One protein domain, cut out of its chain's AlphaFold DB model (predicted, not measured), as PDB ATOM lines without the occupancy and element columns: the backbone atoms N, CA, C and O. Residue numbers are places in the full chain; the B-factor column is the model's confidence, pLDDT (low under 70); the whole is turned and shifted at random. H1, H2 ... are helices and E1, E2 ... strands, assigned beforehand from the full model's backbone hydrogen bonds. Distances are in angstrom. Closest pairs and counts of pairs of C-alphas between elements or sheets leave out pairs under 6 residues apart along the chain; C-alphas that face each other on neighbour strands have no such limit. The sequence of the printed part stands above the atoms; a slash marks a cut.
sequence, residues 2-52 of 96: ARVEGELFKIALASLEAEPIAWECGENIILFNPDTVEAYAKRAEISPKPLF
ATOM      1  N   ALA A   2     133.138  96.342 117.584       62.12
ATOM      2  CA  ALA A   2     133.326  96.302 119.050       62.12
ATOM      3  C   ALA A   2     134.333  97.313 119.664       62.12
ATOM      4  O   ALA A   2     134.114  97.811 120.761       62.12
ATOM      5  N   ARG A   3     135.434  97.652 118.972       66.19
ATOM      6  CA  ARG A   3     136.435  98.614 119.489       66.19
ATOM      7  C   ARG A   3     135.911 100.055 119.561       66.19
ATOM      8  O   ARG A   3     136.262 100.768 120.486       66.19
ATOM      9  N   VAL A   4     135.084 100.474 118.603       71.31
ATOM     10  CA  VAL A   4     134.536 101.845 118.557       71.31
ATOM     11  C   VAL A   4     133.419 102.011 119.590       71.31
ATOM     12  O   VAL A   4     133.336 103.042 120.245       71.31
ATOM     13  N   GLU A   5     132.610 100.968 119.792       74.81
ATOM     14  CA  GLU A   5     131.552 100.937 120.812       74.81
ATOM     15  C   GLU A   5     132.125 101.056 122.234       74.81
ATOM     16  O   GLU A   5     131.588 101.801 123.051       74.81
ATOM     17  N   GLY A   6     133.254 100.392 122.512       79.00
ATOM     18  CA  GLY A   6     133.945 100.502 123.800       79.00
ATOM     19  C   GLY A   6     134.496 101.903 124.090       79.00
ATOM     20  O   GLY A   6     134.396 102.371 125.220       79.00
ATOM     21  N   GLU A   7     135.037 102.596 123.084       81.19
ATOM     22  CA  GLU A   7     135.534 103.973 123.245       81.19
ATOM     23  C   GLU A   7     134.391 104.976 123.451       81.19
ATOM     24  O   GLU A   7     134.457 105.817 124.346       81.19
ATOM     25  N   LEU A   8     133.292 104.839 122.703       80.50
ATOM     26  CA  LEU A   8     132.096 105.665 122.899       80.50
ATOM     27  C   LEU A   8     131.504 105.489 124.302       80.50
ATOM     28  O   LEU A   8     131.085 106.469 124.916       80.50
ATOM     29  N   PHE A   9     131.507 104.262 124.829       83.06
ATOM     30  CA  PHE A   9     131.045 103.985 126.188       83.06
ATOM     31  C   PHE A   9     131.912 104.680 127.247       83.06
ATOM     32  O   PHE A   9     131.373 105.278 128.175       83.06
ATOM     33  N   LYS A  10     133.243 104.668 127.091       79.56
ATOM     34  CA  LYS A  10     134.163 105.373 128.002       79.56
ATOM     35  C   LYS A  10     133.951 106.885 127.980       79.56
ATOM     36  O   LYS A  10     133.930 107.501 129.038       79.56
ATOM     37  N   ILE A  11     133.768 107.474 126.796       80.44
ATOM     38  CA  ILE A  11     133.515 108.916 126.654       80.44
ATOM     39  C   ILE A  11     132.177 109.290 127.301       80.44
ATOM     40  O   ILE A  11     132.105 110.267 128.043       80.44
ATOM     41  N   ALA A  12     131.126 108.500 127.061       80.31
ATOM     42  CA  ALA A  12     129.822 108.724 127.676       80.31
ATOM     43  C   ALA A  12     129.889 108.615 129.207       80.31
ATOM     44  O   ALA A  12     129.316 109.450 129.902       80.31
ATOM     45  N   LEU A  13     130.625 107.629 129.727       82.88
ATOM     46  CA  LEU A  13     130.826 107.453 131.162       82.88
ATOM     47  C   LEU A  13     131.617 108.615 131.777       82.88
ATOM     48  O   LEU A  13     131.157 109.212 132.742       82.88
ATOM     49  N   ALA A  14     132.743 109.005 131.174       78.38
ATOM     50  CA  ALA A  14     133.529 110.152 131.629       78.38
ATOM     51  C   ALA A  14     132.715 111.457 131.605       78.38
ATOM     52  O   ALA A  14     132.861 112.297 132.487       78.38
ATOM     53  N   SER A  15     131.814 111.619 130.629       74.12
ATOM     54  CA  SER A  15     130.907 112.770 130.571       74.12
ATOM     55  C   SER A  15     129.815 112.740 131.645       74.12
ATOM     56  O   SER A  15     129.292 113.801 131.975       74.12
ATOM     57  N   LEU A  16     129.437 111.563 132.153       80.44
ATOM     58  CA  LEU A  16     128.469 111.412 133.246       80.44
ATOM     59  C   LEU A  16     129.112 111.645 134.619       80.44
ATOM     60  O   LEU A  16     128.439 112.123 135.526       80.44
ATOM     61  N   GLU A  17     130.392 111.306 134.765       83.44
ATOM     62  CA  GLU A  17     131.158 111.444 136.012       83.44
ATOM     63  C   GLU A  17     131.862 112.803 136.149       83.44
ATOM     64  O   GLU A  17     132.424 113.100 137.202       83.44
ATOM     65  N   ALA A  18     131.854 113.635 135.105       84.12
ATOM     66  CA  ALA A  18     132.492 114.944 135.137       84.12
ATOM     67  C   ALA A  18     131.835 115.854 136.186       84.12
ATOM     68  O   ALA A  18     130.627 116.091 136.156       84.12
ATOM     69  N   GLU A  19     132.646 116.416 137.084       89.19
ATOM     70  CA  GLU A  19     132.193 117.457 138.004       89.19
ATOM     71  C   GLU A  19     132.161 118.822 137.290       89.19
ATOM     72  O   GLU A  19     133.087 119.165 136.544       89.19
ATOM     73  N   PRO A  20     131.101 119.623 137.481       91.94
ATOM     74  CA  PRO A  20     131.032 120.971 136.931       91.94
ATOM     75  C   PRO A  20     132.086 121.881 137.562       91.94
ATOM     76  O   PRO A  20     132.338 121.841 138.764       91.94
ATOM     77  N   ILE A  21     132.665 122.755 136.743       93.12
ATOM     78  CA  ILE A  21     133.665 123.738 137.187       93.12
ATOM     79  C   ILE A  21     133.034 125.086 137.549       93.12
ATOM     80  O   ILE A  21     133.668 125.919 138.195       93.12
ATOM     81  N   ALA A  22     131.809 125.328 137.082       95.38
ATOM     82  CA  ALA A  22     131.051 126.544 137.325       95.38
ATOM     83  C   ALA A  22     129.553 126.303 137.096       95.38
ATOM     84  O   ALA A  22     129.150 125.279 136.545       95.38
ATOM     85  N   TRP A  23     128.727 127.270 137.485       96.00
ATOM     86  CA  TRP A  23     127.286 127.249 137.280       96.00
ATOM     87  C   TRP A  23     126.789 128.612 136.821       96.00
ATOM     88  O   TRP A  23     127.073 129.637 137.445       96.00
ATOM     89  N   GLU A  24     125.999 128.603 135.757       95.12
ATOM     90  CA  GLU A  24     125.219 129.750 135.314       95.12
ATOM     91  C   GLU A  24     123.944 129.842 136.164       95.12
ATOM     92  O   GLU A  24     123.167 128.891 136.260       95.12
ATOM     93  N   CYS A  25     123.754 130.984 136.816       93.06
ATOM     94  CA  CYS A  25     122.709 131.215 137.807       93.06
ATOM     95  C   CYS A  25     121.837 132.415 137.402       93.06
ATOM     96  O   CYS A  25     121.959 133.496 137.970       93.06
ATOM     97  N   GLY A  26     120.931 132.222 136.440       88.06
ATOM     98  CA  GLY A  26     120.119 133.306 135.874       88.06
ATOM     99  C   GLY A  26     120.880 134.083 134.796       88.06
ATOM    100  O   GLY A  26     121.820 133.563 134.202       88.06
ATOM    101  N   GLU A  27     120.484 135.326 134.521       86.44
ATOM    102  CA  GLU A  27     121.129 136.122 133.472       86.44
ATOM    103  C   GLU A  27     122.486 136.679 133.931       86.44
ATOM    104  O   GLU A  27     122.565 137.490 134.852       86.44
ATOM    105  N   ASN A  28     123.559 136.287 133.234       86.62
ATOM    106  CA  ASN A  28     124.919 136.833 133.370       86.62
ATOM    107  C   ASN A  28     125.601 136.637 134.738       86.62
ATOM    108  O   ASN A  28     126.540 137.364 135.066       86.62
ATOM    109  N   ILE A  29     125.175 135.652 135.534       93.38
ATOM    110  CA  ILE A  29     125.822 135.316 136.809       93.38
ATOM    111  C   ILE A  29     126.476 133.949 136.694       93.38
ATOM    112  O   ILE A  29     125.807 132.953 136.421       93.38
ATOM    113  N   ILE A  30     127.782 133.906 136.953       94.94
ATOM    114  CA  ILE A  30     128.559 132.671 137.017       94.94
ATOM    115  C   ILE A  30     129.154 132.524 138.411       94.94
ATOM    116  O   ILE A  30     129.817 133.429 138.920       94.94
ATOM    117  N   LEU A  31     128.907 131.370 139.019       94.88
ATOM    118  CA  LEU A  31     129.427 130.992 140.326       94.88
ATOM    119  C   LEU A  31     130.319 129.758 140.180       94.88
ATOM    120  O   LEU A  31     130.049 128.889 139.359       94.88
ATOM    121  N   PHE A  32     131.377 129.688 140.984       94.19
ATOM    122  CA  PHE A  32     132.387 128.619 140.918       94.19
ATOM    123  C   PHE A  32     132.403 127.731 142.163       94.19
ATOM    124  O   PHE A  32     133.002 126.664 142.148       94.19
ATOM    125  N   ASN A  33     131.770 128.177 143.251       93.50
ATOM    126  CA  ASN A  33     131.698 127.415 144.489       93.50
ATOM    127  C   ASN A  33     130.305 126.769 144.605       93.50
ATOM    128  O   ASN A  33     129.323 127.515 144.633       93.50
ATOM    129  N   PRO A  34     130.189 125.433 144.699       90.69
ATOM    130  CA  PRO A  34     128.896 124.761 144.842       90.69
ATOM    131  C   PRO A  34     128.078 125.277 146.038       90.69
ATOM    132  O   PRO A  34     126.870 125.472 145.912       90.69
ATOM    133  N   ASP A  35     128.724 125.622 147.156       92.31
ATOM    134  CA  ASP A  35     128.021 126.131 148.343       92.31
ATOM    135  C   ASP A  35     127.310 127.466 148.066       92.31
ATOM    136  O   ASP A  35     126.197 127.725 148.537       92.31
ATOM    137  N   THR A  36     127.947 128.347 147.286       92.44
ATOM    138  CA  THR A  36     127.352 129.644 146.937       92.44
ATOM    139  C   THR A  36     126.281 129.498 145.866       92.44
ATOM    140  O   THR A  36     125.316 130.265 145.875       92.44
ATOM    141  N   VAL A  37     126.412 128.498 144.989       93.81
ATOM    142  CA  VAL A  37     125.403 128.130 143.990       93.81
ATOM    143  C   VAL A  37     124.112 127.704 144.666       93.81
ATOM    144  O   VAL A  37     123.065 128.269 144.357       93.81
ATOM    145  N   GLU A  38     124.168 126.776 145.621       91.25
ATOM    146  CA  GLU A  38     122.972 126.303 146.328       91.25
ATOM    147  C   GLU A  38     122.272 127.435 147.090       91.25
ATOM    148  O   GLU A  38     121.052 127.607 146.995       91.25
ATOM    149  N   ALA A  39     123.045 128.250 147.814       92.69
ATOM    150  CA  ALA A  39     122.507 129.377 148.569       92.69
ATOM    151  C   ALA A  39     121.836 130.418 147.656       92.69
ATOM    152  O   ALA A  39     120.756 130.925 147.976       92.69
ATOM    153  N   TYR A  40     122.459 130.731 146.515       91.69
ATOM    154  CA  TYR A  40     121.921 131.681 145.548       91.69
ATOM    155  C   TYR A  40     120.675 131.129 144.848       91.69
ATOM    156  O   TYR A  40     119.649 131.806 144.816       91.69
ATOM    157  N   ALA A  41     120.731 129.883 144.373       91.81
ATOM    158  CA  ALA A  41     119.625 129.194 143.715       91.81
ATOM    159  C   ALA A  41     118.368 129.163 144.583       91.81
ATOM    160  O   ALA A  41     117.282 129.516 144.129       91.81
ATOM    161  N   LYS A  42     118.532 128.819 145.866       92.75
ATOM    162  CA  LYS A  42     117.435 128.780 146.834       92.75
ATOM    163  C   LYS A  42     116.831 130.159 147.086       92.75
ATOM    164  O   LYS A  42     115.625 130.269 147.271       92.75
ATOM    165  N   ARG A  43     117.660 131.208 147.128       91.69
ATOM    166  CA  ARG A  43     117.207 132.583 147.383       91.69
ATOM    167  C   ARG A  43     116.519 133.211 146.172       91.69
ATOM    168  O   ARG A  43     115.587 133.984 146.354       91.69
ATOM    169  N   ALA A  44     117.029 132.943 144.977       90.69
ATOM    170  CA  ALA A  44     116.538 133.519 143.730       90.69
ATOM    171  C   ALA A  44     115.489 132.636 143.029       90.69
ATOM    172  O   ALA A  44     114.963 133.047 142.002       90.69
ATOM    173  N   GLU A  45     115.187 131.452 143.575       92.06
ATOM    174  CA  GLU A  45     114.259 130.463 143.004       92.06
ATOM    175  C   GLU A  45     114.609 130.077 141.556       92.06
ATOM    176  O   GLU A  45     113.744 129.898 140.700       92.06
ATOM    177  N   ILE A  46     115.905 129.931 141.280       92.25
ATOM    178  CA  ILE A  46     116.420 129.554 139.959       92.25
ATOM    179  C   ILE A  46     117.036 128.160 139.977       92.25
ATOM    180  O   ILE A  46     117.515 127.684 141.005       92.25
ATOM    181  N   SER A  47     117.078 127.526 138.807       92.62
ATOM    182  CA  SER A  47     117.810 126.279 138.597       92.62
ATOM    183  C   SER A  47     119.190 126.587 138.001       92.62
ATOM    184  O   SER A  47     119.252 127.092 136.878       92.62
ATOM    185  N   PRO A  48     120.291 126.327 138.730       94.38
ATOM    186  CA  PRO A  48     121.639 126.526 138.215       94.38
ATOM    187  C   PRO A  48     121.935 125.567 137.071       94.38
ATOM    188  O   PRO A  48     121.723 124.359 137.191       94.38
ATOM    189  N   LYS A  49     122.490 126.089 135.982       94.56
ATOM    190  CA  LYS A  49     122.963 125.269 134.872       94.56
ATOM    191  C   LYS A  49     124.455 124.975 135.055       94.56
ATOM    192  O   LYS A  49     125.242 125.923 135.069       94.56
ATOM    193  N   PRO A  50     124.867 123.702 135.188       93.62
ATOM    194  CA  PRO A  50     126.275 123.353 135.319       93.62
ATOM    195  C   PRO A  50     127.044 123.667 134.031       93.62
ATOM    196  O   PRO A  50     126.549 123.461 132.919       93.62
ATOM    197  N   LEU A  51     128.269 124.146 134.198       92.69
ATOM    198  CA  LEU A  51     129.229 124.435 133.145       92.69
ATOM    199  C   LEU A  51     130.448 123.536 133.345       92.69
ATOM    200  O   LEU A  51     131.052 123.507 134.420       92.69
ATOM    201  N   PHE A  52     130.812 122.815 132.294       90.62
ATOM    202  CA  PHE A  52     131.932 121.882 132.285       90.62
ATOM    203  C   PHE A  52     133.062 122.443 131.427       90.62
ATOM    204  O   PHE A  52     132.814 123.163 130.454       90.62
TER     205      PHE A  52
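AT A GLANCE: This is residues 2 to 52 of the 96 residues of an uncharacterized protein of Escherichia coli O145:H28 (UniProt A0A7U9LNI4). An arm, residues 2 to 14 of helix H1, sticks out from a small head, in which the short strands E1 and E2 pair antiparallel and helix H2 comes near them with residues 34 to 37. The printed part has 51 residues, with named elements in the order H1, E1, H2, E2. It is mostly helix and extended, with a radius of gyration of the C-alphas of 15.2 A and spans of 49 by 19 by 15 A.

IN THESE COORDINATES: H1, residues 2 to 17, begins at C-alpha 2 (133.326, 96.302, 119.050) and is 22.8 A long. E1 is residues 22 to 24, 7.0 A. H2 is residues 34 to 44, 15.2 A. E2, residues 49 to 51, 6.6 A, ends at C-alpha 51 (129.229, 124.435, 133.145).

HOW THE PARTS SIT: H1 is apart from H2 and E2. Between E1 and E2, N 51 and O 22 are 2.8 A apart, within hydrogen-bond range. The closest C-alphas of E1 and H2, Trp 23 and Val 37, are 7.0 A apart. In H1 and H2 every O i to N i+4 pair is within hydrogen-bond range.

THE WHOLE: The C-alphas farthest apart, Ala 2 and Arg 43, are 48.8 A apart. The printed part has no cut and no long link. Residues 2 to 3 have pLDDT under 70.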